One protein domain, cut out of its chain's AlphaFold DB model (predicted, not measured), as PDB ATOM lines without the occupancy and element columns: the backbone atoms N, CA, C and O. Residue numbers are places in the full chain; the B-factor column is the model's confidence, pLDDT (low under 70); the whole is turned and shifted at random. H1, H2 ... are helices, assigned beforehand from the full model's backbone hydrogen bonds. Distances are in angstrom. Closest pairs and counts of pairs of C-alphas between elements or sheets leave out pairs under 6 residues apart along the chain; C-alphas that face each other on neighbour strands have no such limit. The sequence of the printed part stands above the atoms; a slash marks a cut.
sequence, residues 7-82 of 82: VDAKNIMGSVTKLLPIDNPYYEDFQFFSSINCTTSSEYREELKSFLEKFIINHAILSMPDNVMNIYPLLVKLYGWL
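Overview. This is residues 7 to 82 of the 82 residues of an uncharacterized protein of Flavonifractor plautii (UniProt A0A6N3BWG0). Four helices, H1, H2, H3 and H6, run up and down side by side in a four-cornered bundle, made of the pairs H1 with H2 and H3 with H6; contacts between the two pairs are few. The short helices H4 and H5 cap the end where H1 and H3 finish. The printed part has 76 residues with six named helices, H1 to H6 in chain order, and no named strand: the class is all helix. It is compact, with a radius of gyration of the C-alphas of 11.4 A and spans of 32 by 22 by 18 A.

Arrangement. H1, residues 7 to 19, touches H2, residues 27 to 35, in a helical hairpin with a shallow tilt of 32 degrees, only just short of steep; their closest C-alphas, of Lys 10 and Ser 34, are 4.5 A apart. H2 is close to but not clearly touching H3, residues 41 to 57, the closest C-alphas being those of Phe 33 and Leu 48 at 7.1 A. With residues 49 to 56 alone, H3 touches H6, residues 72 to 81, opposite ways at a steep tilt of 42 degrees; the closest C-alphas, of Lys 49 and Tyr 79, are 5.8 A apart. H6 is close to but not clearly touching H1, with the C-alphas of Leu 78 and Ala 9 at 7.0 A the closest. H1 and H3 are apart, as are H2 and H6. H4, residues 60 to 63, and H5, residues 66 to 69, only just touch, and only at the corner, with 3 pairs of C-alphas within 8 A. H5 only just touches residues 16 to 19 of H1, also with 3 pairs; the closest C-alphas, of Val 68 and Val 16, are 6.2 A apart. Each O i to N i+4 pair is within hydrogen-bond range in H2 and H6, 8 of 9 in H1 and 12 of 13 in H3; H4 and H5 are too short for such a pair.

Along the chain. H1 begins at C-alpha 7 (212.028, 212.736, 172.129) and is 18.7 A long from first to last C-alpha. H2 measures 12.3 A, H3 23.7 A and H6 14.4 A; H4 and H5 have 4 residues each. H3 ends at C-alpha 57 (225.547, 196.511, 160.775), and H6 at C-alpha 81 (224.418, 208.444, 171.635).

Size, cuts and confidence. The two C-alphas farthest apart, of Thr 40 and Asp 66, are 32.6 A apart. The printed part has no cut and no long link. The mean pLDDT of the printed part is 86.4; residues 37 to 41 are under 70.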
ATOM      1  N   VAL A   7     212.983 212.127 173.069       86.50
ATOM      2  CA  VAL A   7     212.028 212.736 172.129       86.50
ATOM      3  C   VAL A   7     212.710 213.017 170.790       86.50
ATOM      4  O   VAL A   7     212.095 212.815 169.745       86.50
ATOM      5  N   ASP A   8     213.994 213.392 170.795       87.88
ATOM      6  CA  ASP A   8     214.772 213.559 169.562       87.88
ATOM      7  C   ASP A   8     214.871 212.231 168.794       87.88
ATOM      8  O   ASP A   8     214.643 212.192 167.584       87.88
ATOM      9  N   ALA A   9     215.132 211.129 169.507       88.38
ATOM     10  CA  ALA A   9     215.168 209.784 168.935       88.38
ATOM     11  C   ALA A   9     213.812 209.401 168.315       88.38
ATOM     12  O   ALA A   9     213.748 209.030 167.142       88.38
ATOM     13  N   LYS A  10     212.720 209.595 169.063       89.56
ATOM     14  CA  LYS A  10     211.341 209.351 168.615       89.56
ATOM     15  C   LYS A  10     210.993 210.129 167.341       89.56
ATOM     16  O   LYS A  10     210.431 209.568 166.400       89.56
ATOM     17  N   ASN A  11     211.346 211.413 167.288       90.56
ATOM     18  CA  ASN A  11     211.087 212.273 166.132       90.56
ATOM     19  C   ASN A  11     211.833 211.799 164.878       90.56
ATOM     20  O   ASN A  11     211.298 211.876 163.769       90.56
ATOM     21  N   ILE A  12     213.054 211.287 165.045       90.94
ATOM     22  CA  ILE A  12     213.841 210.730 163.940       90.94
ATOM     23  C   ILE A  12     213.213 209.437 163.440       90.94
ATOM     24  O   ILE A  12     213.024 209.308 162.233       90.94
ATOM     25  N   MET A  13     212.813 208.536 164.343       92.56
ATOM     26  CA  MET A  13     212.108 207.307 163.964       92.56
ATOM     27  C   MET A  13     210.853 207.627 163.150       92.56
ATOM     28  O   MET A  13     210.701 207.130 162.039       92.56
ATOM     29  N   GLY A  14     210.025 208.565 163.623       91.56
ATOM     30  CA  GLY A  14     208.818 208.978 162.903       91.56
ATOM     31  C   GLY A  14     209.093 209.680 161.569       91.56
ATOM     32  O   GLY A  14     208.283 209.596 160.647       91.56
ATOM     33  N   SER A  15     210.232 210.362 161.434       91.56
ATOM     34  CA  SER A  15     210.653 210.943 160.152       91.56
ATOM     35  C   SER A  15     211.034 209.857 159.151       91.56
ATOM     36  O   SER A  15     210.663 209.959 157.987       91.56
ATOM     37  N   VAL A  16     211.710 208.796 159.604       90.81
ATOM     38  CA  VAL A  16     212.040 207.641 158.762       90.81
ATOM     39  C   VAL A  16     210.778 206.866 158.375       90.81
ATOM     40  O   VAL A  16     210.604 206.584 157.195       90.81
ATOM     41  N   THR A  17     209.841 206.622 159.301       92.38
ATOM     42  CA  THR A  17     208.556 205.958 158.997       92.38
ATOM     43  C   THR A  17     207.790 206.657 157.873       92.38
ATOM     44  O   THR A  17     207.270 205.998 156.985       92.38
ATOM     45  N   LYS A  18     207.747 207.997 157.862       90.69
ATOM     46  CA  LYS A  18     207.060 208.774 156.808       90.69
ATOM     47  C   LYS A  18     207.699 208.646 155.426       90.69
ATOM     48  O   LYS A  18     207.059 208.963 154.430       90.69
ATOM     49  N   LEU A  19     208.974 208.274 155.380       89.75
ATOM     50  CA  LEU A  19     209.759 208.143 154.156       89.75
ATOM     51  C   LEU A  19     209.838 206.696 153.670       89.75
ATOM     52  O   LEU A  19     210.199 206.473 152.514       89.75
ATOM     53  N   LEU A  20     209.504 205.741 154.539       89.06
ATOM     54  CA  LEU A  20     209.479 204.322 154.234       89.06
ATOM     55  C   LEU A  20     208.153 203.913 153.577       89.06
ATOM     56  O   LEU A  20     207.084 204.319 154.036       89.06
ATOM     57  N   PRO A  21     208.205 203.058 152.542       87.25
ATOM     58  CA  PRO A  21     207.035 202.328 152.070       87.25
ATOM     59  C   PRO A  21     206.427 201.474 153.194       87.25
ATOM     60  O   PRO A  21     207.163 200.906 154.001       87.25
ATOM     61  N   ILE A  22     205.096 201.364 153.238       87.81
ATOM     62  CA  ILE A  22     204.373 200.596 154.274       87.81
ATOM     63  C   ILE A  22     204.713 199.097 154.218       87.81
ATOM     64  O   ILE A  22     204.688 198.418 155.236       87.81
ATOM     65  N   ASP A  23     205.050 198.584 153.039       87.50
ATOM     66  CA  ASP A  23     205.465 197.201 152.795       87.50
ATOM     67  C   ASP A  23     206.942 196.934 153.131       87.50
ATOM     68  O   ASP A  23     207.414 195.802 153.012       87.50
ATOM     69  N   ASN A  24     207.693 197.953 153.566       88.19
ATOM     70  CA  ASN A  24     209.076 197.767 153.979       88.19
ATOM     71  C   ASN A  24     209.141 196.954 155.289       88.19
ATOM     72  O   ASN A  24     208.457 197.305 156.252       88.19
ATOM     73  N   PRO A  25     210.015 195.933 155.386       88.69
ATOM     74  CA  PRO A  25     210.084 195.057 156.559       88.69
ATOM     75  C   PRO A  25     210.453 195.772 157.866       88.69
ATOM     76  O   PRO A  25     210.234 195.214 158.932       88.69
ATOM     77  N   TYR A  26     210.994 196.991 157.798       89.12
ATOM     78  CA  TYR A  26     211.362 197.794 158.967       89.12
ATOM     79  C   TYR A  26     210.319 198.866 159.315       89.12
ATOM     80  O   TYR A  26     210.486 199.579 160.304       89.12
ATOM     81  N   TYR A  27     209.259 199.026 158.511       90.50
ATOM     82  CA  TYR A  27     208.258 200.079 158.704       90.50
ATOM     83  C   TYR A  27     207.624 200.010 160.099       90.50
ATOM     84  O   TYR A  27     207.560 201.028 160.795       90.50
ATOM     85  N   GLU A  28     207.214 198.813 160.526       91.00
ATOM     86  CA  GLU A  28     206.584 198.591 161.831       91.00
ATOM     87  C   GLU A  28     207.534 198.897 162.994       91.00
ATOM     88  O   GLU A  28     207.118 199.546 163.951       91.00
ATOM     89  N   ASP A  29     208.816 198.532 162.891       91.38
ATOM     90  CA  ASP A  29     209.815 198.844 163.920       91.38
ATOM     91  C   ASP A  29     210.003 200.362 164.067       91.38
ATOM     92  O   ASP A  29     209.916 200.913 165.167       91.38
ATOM     93  N   PHE A  30     210.200 201.079 162.954       91.88
ATOM     94  CA  PHE A  30     210.316 202.540 162.988       91.88
ATOM     95  C   PHE A  30     209.036 203.187 163.536       91.88
ATOM     96  O   PHE A  30     209.106 204.121 164.340       91.88
ATOM     97  N   GLN A  31     207.861 202.677 163.151       92.06
ATOM     98  CA  GLN A  31     206.581 203.149 163.671       92.06
ATOM     99  C   GLN A  31     206.470 202.916 165.185       92.06
ATOM    100  O   GLN A  31     206.112 203.842 165.919       92.06
ATOM    101  N   PHE A  32     206.829 201.728 165.668       90.31
ATOM    102  CA  PHE A  32     206.849 201.372 167.082       90.31
ATOM    103  C   PHE A  32     207.724 202.341 167.883       90.31
ATOM    104  O   PHE A  32     207.217 203.037 168.770       90.31
ATOM    105  N   PHE A  33     208.991 202.515 167.494       90.12
ATOM    106  CA  PHE A  33     209.907 203.421 168.193       90.12
ATOM    107  C   PHE A  33     209.516 204.903 168.082       90.12
ATOM    108  O   PHE A  33     209.912 205.705 168.934       90.12
ATOM    109  N   SER A  34     208.721 205.276 167.071       90.31
ATOM    110  CA  SER A  34     208.140 206.619 166.934       90.31
ATOM    111  C   SER A  34     206.895 206.853 167.795       90.31
ATOM    112  O   SER A  34     206.486 207.999 167.981       90.31
ATOM    113  N   SER A  35     206.274 205.790 168.309       83.69
ATOM    114  CA  SER A  35     204.987 205.840 169.013       83.69
ATOM    115  C   SER A  35     205.120 205.632 170.519       83.69
ATOM    116  O   SER A  35     204.312 206.182 171.272       83.69
ATOM    117  N   ILE A  36     206.165 204.927 170.967       78.94
ATOM    118  CA  ILE A  36     206.387 204.649 172.385       78.94
ATOM    119  C   ILE A  36     206.459 205.931 173.218       78.94
ATOM    120  O   ILE A  36     207.054 206.951 172.843       78.94
ATOM    121  N   ASN A  37     205.832 205.858 174.391       67.25
ATOM    122  CA  ASN A  37     205.966 206.866 175.422       67.25
ATOM    123  C   ASN A  37     207.327 206.667 176.104       67.25
ATOM    124  O   ASN A  37     207.567 205.628 176.710       67.25
ATOM    125  N   CYS A  38     208.228 207.645 175.992       60.91
ATOM    126  CA  CYS A  38     209.636 207.545 176.409       60.91
ATOM    127  C   CYS A  38     209.858 207.443 177.941       60.91
ATOM    128  O   CYS A  38     210.940 207.764 178.428       60.91
ATOM    129  N   THR A  39     208.833 207.069 178.710       58.12
ATOM    130  CA  THR A  39     208.812 207.031 180.178       58.12
ATOM    131  C   THR A  39     209.562 205.833 180.764       58.12
ATOM    132  O   THR A  39     210.104 205.949 181.858       58.12
ATOM    133  N   THR A  40     209.663 204.714 180.042       62.09
ATOM    134  CA  THR A  40     210.536 203.573 180.381       62.09
ATOM    135  C   THR A  40     211.878 203.740 179.667       62.09
ATOM    136  O   THR A  40     212.149 203.166 178.616       62.09
ATOM    137  N   SER A  41     212.713 204.629 180.208       65.62
ATOM    138  CA  SER A  41     213.902 205.140 179.519       65.62
ATOM    139  C   SER A  41     215.021 204.117 179.292       65.62
ATOM    140  O   SER A  41     215.797 204.308 178.361       65.62
ATOM    141  N   SER A  42     215.151 203.084 180.132       73.75
ATOM    142  CA  SER A  42     216.217 202.074 180.017       73.75
ATOM    143  C   SER A  42     215.909 201.034 178.940       73.75
ATOM    144  O   SER A  42     216.694 200.884 178.011       73.75
ATOM    145  N   GLU A  43     214.740 200.396 179.013       80.75
ATOM    146  CA  GLU A  43     214.314 199.357 178.062       80.75
ATOM    147  C   GLU A  43     214.217 199.918 176.638       80.75
ATOM    148  O   GLU A  43     214.801 199.363 175.712       80.75
ATOM    149  N   TYR A  44     213.608 201.099 176.469       84.62
ATOM    150  CA  TYR A  44     213.525 201.751 175.159       84.62
ATOM    151  C   TYR A  44     214.904 202.033 174.549       84.62
ATOM    152  O   TYR A  44     215.091 201.873 173.344       84.62
ATOM    153  N   ARG A  45     215.880 202.471 175.360       87.25
ATOM    154  CA  ARG A  45     217.241 202.749 174.877       87.25
ATOM    155  C   ARG A  45     217.925 201.480 174.390       87.25
ATOM    156  O   ARG A  45     218.516 201.504 173.315       87.25
ATOM    157  N   GLU A  46     217.842 200.398 175.159       89.25
ATOM    158  CA  GLU A  46     218.470 199.118 174.812       89.25
ATOM    159  C   GLU A  46     217.829 198.481 173.573       89.25
ATOM    160  O   GLU A  46     218.544 198.039 172.666       89.25
ATOM    161  N   GLU A  47     216.498 198.498 173.482       89.81
ATOM    162  CA  GLU A  47     215.763 197.989 172.322       89.81
ATOM    163  C   GLU A  47     216.063 198.802 171.062       89.81
ATOM    164  O   GLU A  47     216.404 198.232 170.022       89.81
ATOM    165  N   LEU A  48     216.017 200.137 171.156       91.25
ATOM    166  CA  LEU A  48     216.316 201.018 170.030       91.25
ATOM    167  C   LEU A  48     217.770 200.868 169.577       91.25
ATOM    168  O   LEU A  48     218.048 200.836 168.378       91.25
ATOM    169  N   LYS A  49     218.709 200.745 170.520       92.12
ATOM    170  CA  LYS A  49     220.121 200.523 170.204       92.12
ATOM    171  C   LYS A  49     220.325 199.197 169.477       92.12
ATOM    172  O   LYS A  49     220.988 199.184 168.444       92.12
ATOM    173  N   SER A  50     219.704 198.122 169.959       91.81
ATOM    174  CA  SER A  50     219.767 196.791 169.339       91.81
ATOM    175  C   SER A  50     219.139 196.771 167.941       91.81
ATOM    176  O   SER A  50     219.645 196.118 167.027       91.81
ATOM    177  N   PHE A  51     218.039 197.501 167.752       92.56
ATOM    178  CA  PHE A  51     217.410 197.680 166.447       92.56
ATOM    179  C   PHE A  51     218.333 198.422 165.474       92.56
ATOM    180  O   PHE A  51     218.605 197.925 164.379       92.56
ATOM    181  N   LEU A  52     218.855 199.584 165.881       92.38
ATOM    182  CA  LEU A  52     219.750 200.386 165.049       92.38
ATOM    183  C   LEU A  52     221.040 199.636 164.726       92.38
ATOM    184  O   LEU A  52     221.514 199.719 163.598       92.38
ATOM    185  N   GLU A  53     221.574 198.862 165.669       91.75
ATOM    186  CA  GLU A  53     222.718 197.989 165.434       91.75
ATOM    187  C   GLU A  53     222.439 197.016 164.289       91.75
ATOM    188  O   GLU A  53     223.183 196.993 163.312       91.75
ATOM    189  N   LYS A  54     221.330 196.269 164.343       89.44
ATOM    190  CA  LYS A  54     220.944 195.350 163.262       89.44
ATOM    191  C   LYS A  54     220.736 196.087 161.943       89.44
ATOM    192  O   LYS A  54     221.183 195.612 160.905       89.44
ATOM    193  N   PHE A  55     220.081 197.243 161.974       88.31
ATOM    194  CA  PHE A  55     219.782 198.031 160.781       88.31
ATOM    195  C   PHE A  55     221.052 198.575 160.097       88.31
ATOM    196  O   PHE A  55     221.171 198.541 158.870       88.31
ATOM    197  N   ILE A  56     222.019 199.040 160.891       87.94
ATOM    198  CA  ILE A  56     223.285 199.624 160.433       87.94
ATOM    199  C   ILE A  56     224.288 198.522 160.053       87.94
ATOM    200  O   ILE A  56     224.822 198.521 158.939       87.94
ATOM    201  N   ILE A  57     224.531 197.560 160.949       82.50
ATOM    202  CA  ILE A  57     225.547 196.511 160.775       82.50
ATOM    203  C   ILE A  57     225.151 195.531 159.673       82.50
ATOM    204  O   ILE A  57     225.992 195.210 158.841       82.50
ATOM    205  N   ASN A  58     223.880 195.123 159.583       81.00
ATOM    206  CA  ASN A  58     223.441 194.225 158.504       81.00
ATOM    207  C   ASN A  58     223.255 194.950 157.164       81.00
ATOM    208  O   ASN A  58     222.754 194.357 156.212       81.00
ATOM    209  N   HIS A  59     223.619 196.236 157.093       78.50
ATOM    210  CA  HIS A  59     223.537 197.063 155.893       78.50
ATOM    211  C   HIS A  59     222.137 197.077 155.265       78.50
ATOM    212  O   HIS A  59     221.990 197.287 154.062       78.50
ATOM    213  N   ALA A  60     221.097 196.923 156.092       81.12
ATOM    214  CA  ALA A  60     219.705 197.011 155.664       81.12
ATOM    215  C   ALA A  60     219.400 198.371 155.021       81.12
ATOM    216  O   ALA A  60     218.549 198.471 154.147       81.12
ATOM    217  N   ILE A  61     220.154 199.409 155.394       78.81
ATOM    218  CA  ILE A  61     220.099 200.720 154.748       78.81
ATOM    219  C   ILE A  61     220.364 200.674 153.231       78.81
ATOM    220  O   ILE A  61     219.837 201.508 152.505       78.81
ATOM    221  N   LEU A  62     221.151 199.715 152.727       80.88
ATOM    222  CA  LEU A  62     221.509 199.647 151.305       80.88
ATOM    223  C   LEU A  62     220.319 199.302 150.402       80.88
ATOM    224  O   LEU A  62     220.361 199.600 149.213       80.88
ATOM    225  N   SER A  63     219.265 198.694 150.953       83.62
ATOM    226  CA  SER A  63     218.014 198.412 150.242       83.62
ATOM    227  C   SER A  63     216.926 199.462 150.493       83.62
ATOM    228  O   SER A  63     215.788 199.283 150.058       83.62
ATOM    229  N   MET A  64     217.250 200.552 151.196       85.88
ATOM    230  CA  MET A  64     216.298 201.614 151.514       85.88
ATOM    231  C   MET A  64     216.189 202.637 150.383       85.88
ATOM    232  O   MET A  64     217.130 202.800 149.609       85.88
ATOM    233  N   PRO A  65     215.071 203.375 150.291       85.88
ATOM    234  CA  PRO A  65     214.974 204.448 149.318       85.88
ATOM    235  C   PRO A  65     215.935 205.607 149.651       85.88
ATOM    236  O   PRO A  65     216.293 205.833 150.812       85.88
ATOM    237  N   ASP A  66     216.341 206.365 148.626       86.94
ATOM    238  CA  ASP A  66     217.368 207.421 148.719       86.94
ATOM    239  C   ASP A  66     217.079 208.462 149.818       86.94
ATOM    240  O   ASP A  66     217.976 208.984 150.483       86.94
ATOM    241  N   ASN A  67     215.799 208.755 150.049       85.12
ATOM    242  CA  ASN A  67     215.342 209.667 151.097       85.12
ATOM    243  C   ASN A  67     215.703 209.177 152.515       85.12
ATOM    244  O   ASN A  67     216.057 209.994 153.365       85.12
ATOM    245  N   VAL A  68     215.667 207.868 152.766       85.38
ATOM    246  CA  VAL A  68     216.072 207.243 154.031       85.38
ATOM    247  C   VAL A  68     217.596 207.160 154.118       85.38
ATOM    248  O   VAL A  68     218.157 207.415 155.186       85.38
ATOM    249  N   MET A  69     218.288 206.911 153.000       86.12
ATOM    250  CA  MET A  69     219.756 206.970 152.947       86.12
ATOM    251  C   MET A  69     220.295 208.347 153.354       86.12
ATOM    252  O   MET A  69     221.290 208.431 154.069       86.12
ATOM    253  N   ASN A  70     219.598 209.434 153.013       88.06
ATOM    254  CA  ASN A  70     219.967 210.781 153.461       88.06
ATOM    255  C   ASN A  70     219.882 210.962 154.991       88.06
ATOM    256  O   ASN A  70     220.590 211.799 155.556       88.06
ATOM    257  N   ILE A  71     219.045 210.176 155.677       87.00
ATOM    258  CA  ILE A  71     218.901 210.190 157.142       87.00
ATOM    259  C   ILE A  71     219.880 209.214 157.812       87.00
ATOM    260  O   ILE A  71     220.165 209.347 159.002       87.00
ATOM    261  N   TYR A  72     220.485 208.286 157.069       87.94
ATOM    262  CA  TYR A  72     221.416 207.295 157.613       87.94
ATOM    263  C   TYR A  72     222.542 207.875 158.488       87.94
ATOM    264  O   TYR A  72     222.733 207.373 159.600       87.94
ATOM    265  N   PRO A  73     223.244 208.965 158.107       90.06
ATOM    266  CA  PRO A  73     224.266 209.553 158.974       90.06
ATOM    267  C   PRO A  73     223.712 210.020 160.325       90.06
ATOM    268  O   PRO A  73     224.445 210.072 161.313       90.06
ATOM    269  N   LEU A  74     222.429 210.384 160.384       90.25
ATOM    270  CA  LEU A  74     221.751 210.753 161.622       90.25
ATOM    271  C   LEU A  74     221.418 209.517 162.470       90.25
ATOM    272  O   LEU A  74     221.612 209.570 163.681       90.25
ATOM    273  N   LEU A  75     221.006 208.406 161.850       90.56
ATOM    274  CA  LEU A  75     220.770 207.124 162.532       90.56
ATOM    275  C   LEU A  75     222.048 206.568 163.172       90.56
ATOM    276  O   LEU A  75     222.018 206.130 164.319       90.56
ATOM    277  N   VAL A  76     223.188 206.667 162.482       90.88
ATOM    278  CA  VAL A  76     224.498 206.265 163.027       90.88
ATOM    279  C   VAL A  76     224.886 207.120 164.236       90.88
ATOM    280  O   VAL A  76     225.360 206.603 165.246       90.88
ATOM    281  N   LYS A  77     224.654 208.437 164.170       91.69
ATOM    282  CA  LYS A  77     224.917 209.329 165.309       91.69
ATOM    283  C   LYS A  77     223.989 209.036 166.488       91.69
ATOM    284  O   LYS A  77     224.437 209.119 167.625       91.69
ATOM    285  N   LEU A  78     222.727 208.695 166.219       90.94
ATOM    286  CA  LEU A  78     221.764 208.310 167.248       90.94
ATOM    287  C   LEU A  78     222.212 207.026 167.951       90.94
ATOM    288  O   LEU A  78     222.247 206.996 169.174       90.94
ATOM    289  N   TYR A  79     222.634 206.012 167.192       91.81
ATOM    290  CA  TYR A  79     223.179 204.769 167.743       91.81
ATOM    291  C   TYR A  79     224.372 205.006 168.683       91.81
ATOM    292  O   TYR A  79     224.435 204.412 169.753       91.81
ATOM    293  N   GLY A  80     225.292 205.908 168.321       90.00
ATOM    294  CA  GLY A  80     226.431 206.254 169.177       90.00
ATOM    295  C   GLY A  80     226.072 207.046 170.442       90.00
ATOM    296  O   GLY A  80     226.867 207.083 171.377       90.00
ATOM    297  N   TRP A  81     224.905 207.694 170.473       90.88
ATOM    298  CA  TRP A  81     224.418 208.444 171.635       90.88
ATOM    299  C   TRP A  81     223.592 207.589 172.611       90.88
ATOM    300  O   TRP A  81     223.536 207.913 173.801       90.88
ATOM    301  N   LEU A  82     222.929 206.539 172.111       86.44
ATOM    302  CA  LEU A  82     222.112 205.618 172.906       86.44
ATOM    303  C   LEU A  82     222.961 204.756 173.842       86.44
ATOM    304  O   LEU A  82     222.559 204.684 175.023       86.44
TER     305      LEU A  82